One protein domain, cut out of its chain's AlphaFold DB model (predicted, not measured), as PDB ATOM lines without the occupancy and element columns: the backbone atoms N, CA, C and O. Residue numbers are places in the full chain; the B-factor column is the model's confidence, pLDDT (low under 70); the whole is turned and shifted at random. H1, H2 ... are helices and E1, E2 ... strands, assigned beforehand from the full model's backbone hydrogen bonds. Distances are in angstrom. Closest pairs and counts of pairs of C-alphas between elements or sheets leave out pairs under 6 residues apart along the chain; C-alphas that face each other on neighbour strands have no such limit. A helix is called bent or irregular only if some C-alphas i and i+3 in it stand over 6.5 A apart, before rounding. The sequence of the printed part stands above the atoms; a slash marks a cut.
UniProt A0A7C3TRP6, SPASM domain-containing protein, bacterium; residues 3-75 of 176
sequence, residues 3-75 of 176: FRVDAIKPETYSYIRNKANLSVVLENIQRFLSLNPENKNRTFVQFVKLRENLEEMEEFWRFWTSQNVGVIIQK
ATOM      1  N   PHE A   3     -23.273 -39.384 -11.071       96.06
ATOM      2  CA  PHE A   3     -22.780 -38.681 -12.257       96.06
ATOM      3  C   PHE A   3     -23.708 -38.941 -13.439       96.06
ATOM      4  O   PHE A   3     -23.935 -40.089 -13.806       96.06
ATOM      5  N   ARG A   4     -24.248 -37.892 -14.063       95.44
ATOM      6  CA  ARG A   4     -25.093 -38.048 -15.257       95.44
ATOM      7  C   ARG A   4     -24.219 -38.061 -16.506       95.44
ATOM      8  O   ARG A   4     -23.557 -37.062 -16.781       95.44
ATOM      9  N   VAL A   5     -24.220 -39.177 -17.232       96.31
ATOM     10  CA  VAL A   5     -23.331 -39.389 -18.385       96.31
ATOM     11  C   VAL A   5     -24.139 -39.614 -19.664       96.31
ATOM     12  O   VAL A   5     -23.846 -38.977 -20.661       96.31
ATOM     13  N   ASP A   6     -25.195 -40.430 -19.633       95.62
ATOM     14  CA  ASP A   6     -26.144 -40.643 -20.749       95.62
ATOM     15  C   ASP A   6     -25.568 -41.134 -22.096       95.62
ATOM     16  O   ASP A   6     -26.327 -41.274 -23.048       95.62
ATOM     17  N   ALA A   7     -24.272 -41.411 -22.211       97.12
ATOM     18  CA  ALA A   7     -23.648 -41.972 -23.412       97.12
ATOM     19  C   ALA A   7     -22.283 -42.592 -23.073       97.12
ATOM     20  O   ALA A   7     -21.686 -42.267 -22.042       97.12
ATOM     21  N   ILE A   8     -21.784 -43.471 -23.941       96.50
ATOM     22  CA  ILE A   8     -20.417 -44.012 -23.893       96.50
ATOM     23  C   ILE A   8     -19.584 -43.577 -25.107       96.50
ATOM     24  O   ILE A   8     -18.356 -43.559 -25.023       96.50
ATOM     25  N   LYS A   9     -20.229 -43.161 -26.204       97.50
ATOM     26  CA  LYS A   9     -19.546 -42.634 -27.390       97.50
ATOM     27  C   LYS A   9     -19.440 -41.104 -27.339       97.50
ATOM     28  O   LYS A   9     -20.426 -40.432 -27.005       97.50
ATOM     29  N   PRO A  10     -18.271 -40.519 -27.670       97.06
ATOM     30  CA  PRO A  10     -18.077 -39.069 -27.659       97.06
ATOM     31  C   PRO A  10     -19.069 -38.298 -28.536       97.06
ATOM     32  O   PRO A  10     -19.519 -37.222 -28.147       97.06
ATOM     33  N   GLU A  11     -19.432 -38.843 -29.696       97.19
ATOM     34  CA  GLU A  11     -20.334 -38.215 -30.662       97.19
ATOM     35  C   GLU A  11     -21.748 -38.090 -30.086       97.19
ATOM     36  O   GLU A  11     -22.321 -36.999 -30.074       97.19
ATOM     37  N   THR A  12     -22.270 -39.183 -29.529       96.88
ATOM     38  CA  THR A  12     -23.590 -39.240 -28.888       96.88
ATOM     39  C   THR A  12     -23.645 -38.357 -27.648       96.88
ATOM     40  O   THR A  12     -24.595 -37.591 -27.472       96.88
ATOM     41  N   TYR A  13     -22.595 -38.381 -26.820       96.88
ATOM     42  CA  TYR A  13     -22.491 -37.493 -25.664       96.88
ATOM     43  C   TYR A  13     -22.517 -36.019 -26.080       96.88
ATOM     44  O   TYR A  13     -23.296 -35.234 -25.543       96.88
ATOM     45  N   SER A  14     -21.694 -35.647 -27.063       96.19
ATOM     46  CA  SER A  14     -21.610 -34.288 -27.603       96.19
ATOM     47  C   SER A  14     -22.953 -33.824 -28.173       96.19
ATOM     48  O   SER A  14     -23.375 -32.696 -27.913       96.19
ATOM     49  N   TYR A  15     -23.669 -34.703 -28.878       95.06
ATOM     50  CA  TYR A  15     -25.007 -34.420 -29.391       95.06
ATOM     51  C   TYR A  15     -26.015 -34.154 -28.259       95.06
ATOM     52  O   TYR A  15     -26.643 -33.096 -28.232       95.06
ATOM     53  N   ILE A  16     -26.120 -35.056 -27.275       93.62
ATOM     54  CA  ILE A  16     -27.096 -34.953 -26.171       93.62
ATOM     55  C   ILE A  16     -26.769 -33.792 -25.221       93.62
ATOM     56  O   ILE A  16     -27.665 -33.147 -24.674       93.62
ATOM     57  N   ARG A  17     -25.482 -33.513 -24.994       93.50
ATOM     58  CA  ARG A  17     -24.993 -32.558 -23.985       93.50
ATOM     59  C   ARG A  17     -24.499 -31.238 -24.573       93.50
ATOM     60  O   ARG A  17     -23.722 -30.544 -23.926       93.50
ATOM     61  N   ASN A  18     -24.974 -30.869 -25.763       91.75
ATOM     62  CA  ASN A  18     -24.688 -29.585 -26.411       91.75
ATOM     63  C   ASN A  18     -23.178 -29.291 -26.546       91.75
ATOM     64  O   ASN A  18     -22.662 -28.316 -26.000       91.75
ATOM     65  N   LYS A  19     -22.471 -30.144 -27.295       91.38
ATOM     66  CA  LYS A  19     -21.031 -30.056 -27.600       91.38
ATOM     67  C   LYS A  19     -20.098 -30.229 -26.394       91.38
ATOM     68  O   LYS A  19     -18.942 -29.812 -26.443       91.38
ATOM     69  N   ALA A  20     -20.580 -30.840 -25.314       94.19
ATOM     70  CA  ALA A  20     -19.739 -31.193 -24.177       94.19
ATOM     71  C   ALA A  20     -18.772 -32.343 -24.517       94.19
ATOM     72  O   ALA A  20     -19.033 -33.164 -25.395       94.19
ATOM     73  N   ASN A  21     -17.653 -32.411 -23.791       95.88
ATOM     74  CA  ASN A  21     -16.618 -33.418 -24.006       95.88
ATOM     75  C   ASN A  21     -16.756 -34.581 -23.011       95.88
ATOM     76  O   ASN A  21     -16.595 -34.394 -21.803       95.88
ATOM     77  N   LEU A  22     -17.003 -35.785 -23.535       97.00
ATOM     78  CA  LEU A  22     -17.116 -37.004 -22.738       97.00
ATOM     79  C   LEU A  22     -15.818 -37.337 -21.988       97.00
ATOM     80  O   LEU A  22     -15.887 -37.764 -20.838       97.00
ATOM     81  N   SER A  23     -14.642 -37.112 -22.586       96.94
ATOM     82  CA  SER A  23     -13.360 -37.481 -21.964       96.94
ATOM     83  C   SER A  23     -13.159 -36.760 -20.632       96.94
ATOM     84  O   SER A  23     -12.834 -37.393 -19.633       96.94
ATOM     85  N   VAL A  24     -13.489 -35.466 -20.585       96.75
ATOM     86  CA  VAL A  24     -13.424 -34.639 -19.371       96.75
ATOM     87  C   VAL A  24     -14.323 -35.208 -18.270       96.75
ATOM     88  O   VAL A  24     -13.950 -35.233 -17.099       96.75
ATOM     89  N   VAL A  25     -15.518 -35.684 -18.625       96.12
ATOM     90  CA  VAL A  25     -16.467 -36.262 -17.661       96.12
ATOM     91  C   VAL A  25     -15.943 -37.590 -17.124       96.12
ATOM     92  O   VAL A  25     -15.959 -37.798 -15.912       96.12
ATOM     93  N   LEU A  26     -15.432 -38.461 -17.997       96.06
ATOM     94  CA  LEU A  26     -14.845 -39.739 -17.596       96.06
ATOM     95  C   LEU A  26     -13.616 -39.536 -16.701       96.06
ATOM     96  O   LEU A  26     -13.523 -40.171 -15.653       96.06
ATOM     97  N   GLU A  27     -12.720 -38.615 -17.054       96.56
ATOM     98  CA  GLU A  27     -11.551 -38.251 -16.246       96.56
ATOM     99  C   GLU A  27     -11.954 -37.733 -14.862       96.56
ATOM    100  O   GLU A  27     -11.390 -38.158 -13.851       96.56
ATOM    101  N   ASN A  28     -12.971 -36.869 -14.789       95.69
ATOM    102  CA  ASN A  28     -13.490 -36.366 -13.518       95.69
ATOM    103  C   ASN A  28     -14.077 -37.485 -12.649       95.69
ATOM    104  O   ASN A  28     -13.856 -37.491 -11.437       95.69
ATOM    105  N   ILE A  29     -14.787 -38.446 -13.247       95.19
ATOM    106  CA  ILE A  29     -15.318 -39.607 -12.525       95.19
ATOM    107  C   ILE A  29     -14.172 -40.483 -12.011       95.19
ATOM    108  O   ILE A  29     -14.160 -40.829 -10.832       95.19
ATOM    109  N   GLN A  30     -13.174 -40.792 -12.845       94.12
ATOM    110  CA  GLN A  30     -12.011 -41.582 -12.424       94.12
ATOM    111  C   GLN A  30     -11.232 -40.895 -11.303       94.12
ATOM    112  O   GLN A  30     -10.871 -41.534 -10.315       94.12
ATOM    113  N   ARG A  31     -11.028 -39.578 -11.408       95.56
ATOM    114  CA  ARG A  31     -10.392 -38.779 -10.359       95.56
ATOM    115  C   ARG A  31     -11.210 -38.776  -9.071       95.56
ATOM    116  O   ARG A  31     -10.640 -38.876  -7.991       95.56
ATOM    117  N   PHE A  32     -12.534 -38.672  -9.156       95.25
ATOM    118  CA  PHE A  32     -13.391 -38.766  -7.977       95.25
ATOM    119  C   PHE A  32     -13.263 -40.139  -7.307       95.25
ATOM    120  O   PHE A  32     -13.086 -40.208  -6.095       95.25
ATOM    121  N   LEU A  33     -13.299 -41.222  -8.087       93.62
ATOM    122  CA  LEU A  33     -13.177 -42.589  -7.580       93.62
ATOM    123  C   LEU A  33     -11.799 -42.866  -6.964       93.62
ATOM    124  O   LEU A  33     -11.726 -43.548  -5.946       93.62
ATOM    125  N   SER A  34     -10.719 -42.333  -7.544       94.31
ATOM    126  CA  SER A  34      -9.365 -42.512  -7.007       94.31
ATOM    127  C   SER A  34      -9.136 -41.741  -5.708       94.31
ATOM    128  O   SER A  34      -8.435 -42.231  -4.826       94.31
ATOM    129  N   LEU A  35      -9.754 -40.566  -5.566       95.19
ATOM    130  CA  LEU A  35      -9.700 -39.764  -4.342       95.19
ATOM    131  C   LEU A  35     -10.640 -40.276  -3.240       95.19
ATOM    132  O   LEU A  35     -10.442 -39.917  -2.083       95.19
ATOM    133  N   ASN A  36     -11.652 -41.081  -3.585       92.25
ATOM    134  CA  ASN A  36     -12.684 -41.561  -2.658       92.25
ATOM    135  C   ASN A  36     -12.928 -43.079  -2.823       92.25
ATOM    136  O   ASN A  36     -14.045 -43.493  -3.170       92.25
ATOM    137  N   PRO A  37     -11.908 -43.936  -2.626       89.12
ATOM    138  CA  PRO A  37     -12.016 -45.376  -2.875       89.12
ATOM    139  C   PRO A  37     -13.118 -46.053  -2.043       89.12
ATOM    140  O   PRO A  37     -13.799 -46.959  -2.525       89.12
ATOM    141  N   GLU A  38     -13.365 -45.584  -0.821       90.12
ATOM    142  CA  GLU A  38     -14.439 -46.046   0.064       90.12
ATOM    143  C   GLU A  38     -15.845 -45.743  -0.478       90.12
ATOM    144  O   GLU A  38     -16.808 -46.451  -0.175       90.12
ATOM    145  N   ASN A  39     -15.970 -44.717  -1.321       85.75
ATOM    146  CA  ASN A  39     -17.231 -44.302  -1.925       85.75
ATOM    147  C   ASN A  39     -17.525 -45.001  -3.253       85.75
ATOM    148  O   ASN A  39     -18.577 -44.752  -3.849       85.75
ATOM    149  N   LYS A  40     -16.655 -45.906  -3.713       83.25
ATOM    150  CA  LYS A  40     -16.843 -46.634  -4.972       83.25
ATOM    151  C   LYS A  40     -18.189 -47.369  -5.025       83.25
ATOM    152  O   LYS A  40     -18.952 -47.182  -5.965       83.25
ATOM    153  N   ASN A  41     -18.557 -48.058  -3.942       85.25
ATOM    154  CA  ASN A  41     -19.839 -48.772  -3.814       85.25
ATOM    155  C   ASN A  41     -21.054 -47.852  -3.566       85.25
ATOM    156  O   ASN A  41     -22.183 -48.323  -3.469       85.25
ATOM    157  N   ARG A  42     -20.834 -46.541  -3.422       90.75
ATOM    158  CA  ARG A  42     -21.865 -45.504  -3.226       90.75
ATOM    159  C   ARG A  42     -21.875 -44.491  -4.372       90.75
ATOM    160  O   ARG A  42     -22.497 -43.426  -4.270       90.75
ATOM    161  N   THR A  43     -21.144 -44.793  -5.439       93.69
ATOM    162  CA  THR A  43     -21.042 -43.969  -6.634       93.69
ATOM    163  C   THR A  43     -21.810 -44.636  -7.752       93.69
ATOM    164  O   THR A  43     -21.654 -45.827  -8.011       93.69
ATOM    165  N   PHE A  44     -22.645 -43.839  -8.402       96.19
ATOM    166  CA  PHE A  44     -23.472 -44.270  -9.503       96.19
ATOM    167  C   PHE A  44     -23.201 -43.397 -10.714       96.19
ATOM    168  O   PHE A  44     -22.988 -42.187 -10.594       96.19
ATOM    169  N   VAL A  45     -23.279 -44.006 -11.882       97.00
ATOM    170  CA  VAL A  45     -23.450 -43.291 -13.136       97.00
ATOM    171  C   VAL A  45     -24.886 -43.451 -13.601       97.00
ATOM    172  O   VAL A  45     -25.511 -44.495 -13.414       97.00
ATOM    173  N   GLN A  46     -25.426 -42.394 -14.182       97.38
ATOM    174  CA  GLN A  46     -26.798 -42.349 -14.640       97.38
ATOM    175  C   GLN A  46     -26.848 -42.231 -16.159       97.38
ATOM    176  O   GLN A  46     -26.076 -41.474 -16.760       97.38
ATOM    177  N   PHE A  47     -27.797 -42.963 -16.733       97.19
ATOM    178  CA  PHE A  47     -28.132 -42.965 -18.143       97.19
ATOM    179  C   PHE A  47     -29.641 -42.781 -18.314       97.19
ATOM    180  O   PHE A  47     -30.431 -43.637 -17.908       97.19
ATOM    181  N   VAL A  48     -30.058 -41.668 -18.903       95.12
ATOM    182  CA  VAL A  48     -31.437 -41.452 -19.342       95.12
ATOM    183  C   VAL A  48     -31.609 -42.080 -20.721       95.12
ATOM    184  O   VAL A  48     -30.887 -41.738 -21.655       95.12
ATOM    185  N   LYS A  49     -32.577 -42.989 -20.851       94.12
ATOM    186  CA  LYS A  49     -32.915 -43.632 -22.125       94.12
ATOM    187  C   LYS A  49     -33.554 -42.620 -23.071       94.12
ATOM    188  O   LYS A  49     -34.690 -42.199 -22.839       94.12
ATOM    189  N   LEU A  50     -32.837 -42.293 -24.134       94.25
ATOM    190  CA  LEU A  50     -33.271 -41.478 -25.262       94.25
ATOM    191  C   LEU A  50     -33.253 -42.338 -26.528       94.25
ATOM    192  O   LEU A  50     -32.613 -43.389 -26.561       94.25
ATOM    193  N   ARG A  51     -33.933 -41.903 -27.589       92.19
ATOM    194  CA  ARG A  51     -33.849 -42.605 -28.881       92.19
ATOM    195  C   ARG A  51     -32.422 -42.615 -29.420       92.19
ATOM    196  O   ARG A  51     -31.986 -43.609 -29.983       92.19
ATOM    197  N   GLU A  52     -31.697 -41.529 -29.197       93.25
ATOM    198  CA  GLU A  52     -30.382 -41.270 -29.775       93.25
ATOM    199  C   GLU A  52     -29.246 -42.036 -29.096       93.25
ATOM    200  O   GLU A  52     -28.194 -42.200 -29.700       93.25
ATOM    201  N   ASN A  53     -29.444 -42.520 -27.866       96.06
ATOM    202  CA  ASN A  53     -28.429 -43.282 -27.134       96.06
ATOM    203  C   ASN A  53     -28.834 -44.731 -26.846       96.06
ATOM    204  O   ASN A  53     -28.032 -45.467 -26.279       96.06
ATOM    205  N   LEU A  54     -30.045 -45.168 -27.208       95.06
ATOM    206  CA  LEU A  54     -30.570 -46.467 -26.778       95.06
ATOM    207  C   LEU A  54     -29.644 -47.639 -27.139       95.06
ATOM    208  O   LEU A  54     -29.474 -48.552 -26.332       95.06
ATOM    209  N   GLU A  55     -29.022 -47.586 -28.315       96.50
ATOM    210  CA  GLU A  55     -28.082 -48.604 -28.800       96.50
ATOM    211  C   GLU A  55     -26.809 -48.709 -27.940       96.50
ATOM    212  O   GLU A  55     -26.179 -49.761 -27.894       96.50
ATOM    213  N   GLU A  56     -26.444 -47.652 -27.212       97.56
ATOM    214  CA  GLU A  56     -25.279 -47.622 -26.317       97.56
ATOM    215  C   GLU A  56     -25.584 -48.126 -24.905       97.56
ATOM    216  O   GLU A  56     -24.662 -48.331 -24.116       97.56
ATOM    217  N   MET A  57     -26.858 -48.319 -24.549       97.25
ATOM    218  CA  MET A  57     -27.266 -48.594 -23.169       97.25
ATOM    219  C   MET A  57     -26.601 -49.856 -22.597       97.25
ATOM    220  O   MET A  57     -26.164 -49.857 -21.444       97.25
ATOM    221  N   GLU A  58     -26.519 -50.932 -23.385       97.62
ATOM    222  CA  GLU A  58     -25.895 -52.183 -22.941       97.62
ATOM    223  C   GLU A  58     -24.383 -52.018 -22.748       97.62
ATOM    224  O   GLU A  58     -23.845 -52.413 -21.712       97.62
ATOM    225  N   GLU A  59     -23.703 -51.402 -23.717       98.00
ATOM    226  CA  GLU A  59     -22.265 -51.129 -23.656       98.00
ATOM    227  C   GLU A  59     -21.927 -50.252 -22.444       98.00
ATOM    228  O   GLU A  59     -21.046 -50.593 -21.649       98.00
ATOM    229  N   PHE A  60     -22.699 -49.182 -22.239       98.00
ATOM    230  CA  PHE A  60     -22.603 -48.299 -21.084       98.00
ATOM    231  C   PHE A  60     -22.733 -49.073 -19.767       98.00
ATOM    232  O   PHE A  60     -21.888 -48.947 -18.876       98.00
ATOM    233  N   TRP A  61     -23.768 -49.905 -19.637       97.94
ATOM    234  CA  TRP A  61     -24.002 -50.686 -18.423       97.94
ATOM    235  C   TRP A  61     -22.857 -51.665 -18.140       97.94
ATOM    236  O   TRP A  61     -22.379 -51.739 -17.002       97.94
ATOM    237  N   ARG A  62     -22.371 -52.381 -19.165       97.88
ATOM    238  CA  ARG A  62     -21.260 -53.338 -19.034       97.88
ATOM    239  C   ARG A  62     -19.968 -52.642 -18.618       97.88
ATOM    240  O   ARG A  62     -19.311 -53.107 -17.685       97.88
ATOM    241  N   PHE A  63     -19.633 -51.525 -19.262       96.44
ATOM    242  CA  PHE A  63     -18.429 -50.749 -18.968       96.44
ATOM    243  C   PHE A  63     -18.367 -50.340 -17.491       96.44
ATOM    244  O   PHE A  63     -17.408 -50.680 -16.798       96.44
ATOM    245  N   TRP A  64     -19.407 -49.690 -16.971       95.69
ATOM    246  CA  TRP A  64     -19.401 -49.185 -15.594       95.69
ATOM    247  C   TRP A  64     -19.537 -50.282 -14.539       95.69
ATOM    248  O   TRP A  64     -18.871 -50.224 -13.501       95.69
ATOM    249  N   THR A  65     -20.306 -51.334 -14.831       94.50
ATOM    250  CA  THR A  65     -20.397 -52.504 -13.948       94.50
ATOM    251  C   THR A  65     -19.040 -53.200 -13.820       94.50
ATOM    252  O   THR A  65     -18.642 -53.547 -12.709       94.50
ATOM    253  N   SER A  66     -18.274 -53.330 -14.914       94.50
ATOM    254  CA  SER A  66     -16.914 -53.904 -14.882       94.50
ATOM    255  C   SER A  66     -15.942 -53.107 -14.006       94.50
ATOM    256  O   SER A  66     -15.001 -53.658 -13.438       94.50
ATOM    257  N   GLN A  67     -16.205 -51.811 -13.832       91.00
ATOM    258  CA  GLN A  67     -15.432 -50.940 -12.957       91.00
ATOM    259  C   GLN A  67     -15.929 -50.958 -11.514       91.00
ATOM    260  O   GLN A  67     -15.368 -50.239 -10.689       91.00
ATOM    261  N   ASN A  68     -16.928 -51.781 -11.182       90.88
ATOM    262  CA  ASN A  68     -17.566 -51.849  -9.870       90.88
ATOM    263  C   ASN A  68     -18.163 -50.488  -9.455       90.88
ATOM    264  O   ASN A  68     -17.991 -50.039  -8.320       90.88
ATOM    265  N   VAL A  69     -18.816 -49.815 -10.409       93.75
ATOM    266  CA  VAL A  69     -19.583 -48.575 -10.224       93.75
ATOM    267  C   VAL A  69     -21.053 -48.882 -10.497       93.75
ATOM    268  O   VAL A  69     -21.378 -49.565 -11.467       93.75
ATOM    269  N   GLY A  70     -21.952 -48.393  -9.641       94.50
ATOM    270  CA  GLY A  70     -23.387 -48.615  -9.815       94.50
ATOM    271  C   GLY A  70     -23.922 -47.914 -11.066       94.50
ATOM    272  O   GLY A  70     -23.473 -46.823 -11.415       94.50
ATOM    273  N   VAL A  71     -24.911 -48.508 -11.728       96.25
ATOM    274  CA  VAL A  71     -25.530 -47.933 -12.931       96.25
ATOM    275  C   VAL A  71     -27.016 -47.708 -12.692       96.25
ATOM    276  O   VAL A  71     -27.735 -48.633 -12.323       96.25
ATOM    277  N   ILE A  72     -27.480 -46.481 -12.925       95.88
ATOM    278  CA  ILE A  72     -28.891 -46.099 -12.857       95.88
ATOM    279  C   ILE A  72     -29.378 -45.828 -14.280       95.88
ATOM    280  O   ILE A  72     -28.957 -44.860 -14.913       95.88
ATOM    281  N   ILE A  73     -30.298 -46.657 -14.766       94.75
ATOM    282  CA  ILE A  73     -30.979 -46.435 -16.043       94.75
ATOM    283  C   ILE A  73     -32.326 -45.771 -15.769       94.75
ATOM    284  O   ILE A  73     -33.192 -46.360 -15.124       94.75
ATOM    285  N   GLN A  74     -32.516 -44.549 -16.260       92.75
ATOM    286  CA  GLN A  74     -33.743 -43.779 -16.072       92.75
ATOM    287  C   GLN A  74     -34.563 -43.691 -17.357       92.75
ATOM    288  O   GLN A  74     -34.045 -43.654 -18.473       92.75
ATOM    289  N   LYS A  75     -35.880 -43.634 -17.180       91.62
ATOM    290  CA  LYS A  75     -36.823 -43.188 -18.205       91.62
ATOM    291  C   LYS A  75     -36.603 -41.692 -18.492       91.62
ATOM    292  O   LYS A  75     -36.231 -40.940 -17.593       91.62
TER     293      LYS A  75
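This is residues 3 to 75 of the 176 residues of the protein "SPASM domain-containing protein" of bacterium (UniProt A0A7C3TRP6). A two-stranded parallel ribbon, E1 and E2, has H4 packed along it, running back between the strands; the longest helix, H2, runs lengthwise on another side of the domain, apart from both strands and H4. H1 makes a corner with the beginning of H2, H3 lies at the other end between H2 and E1, and residues 3 to 4 pair briefly with E1. The 73 printed residues have four named helices and two named strands in the order H1, H2, H3, E1, H4, E2, mostly helix. The whole is compact, with a radius of gyration of the C-alphas of 11.9 A, and elongated, spanning 35 by 21 by 17 A.

E1, residues 44 to 48, and E2, residues 70 to 74, are parallel neighbours at 21 degrees; N 45 and O 70 are within hydrogen-bond range at 2.9 A, as are N 72 and O 45 at 2.8 A. Residues 3 to 4 pair in parallel with residues 45 to 46. H4, residues 54 to 66, completes a strand-helix-strand unit, two parallel strands joined through a helix, with a right-handed crossover; its closest C-alphas to E2 are Trp 61 and Val 71, 6.3 A. H2, residues 22 to 35, touches H1, residues 10 to 16, with residues 22 to 23 alone, about perpendicular at 78 degrees; the closest C-alphas, Pro 10 and Leu 22, are 5.4 A apart. H3, residues 37 to 42, is close to H2 but not clearly touching; the closest C-alphas, Leu 33 and Lys 40, are 6.1 A apart. In H1 and H2 every O i to N i+4 pair is within hydrogen-bond range; H4 has 7 of 9, and H3 has 0 of 2 but 2 of 3 O i to N i+3 pairs.

H1 begins at C-alpha 10 (-18.077, -39.069, -27.659) and E2 ends at C-alpha 74 (-33.743, -43.779, -16.072). H2 is 20.0 A long, H4 19.6 A, and E1 and E2 13.0 A each. H3 and H4 are irregular: C-alphas 38 and 41, and C-alphas 55 and 58, are each 7.2 A apart.

The two C-alphas farthest apart are those of Glu 38 and Arg 51, 35.0 A. The printed part has no cut, the five links between named elements are tight, and no printed residue is under 70 in pLDDT.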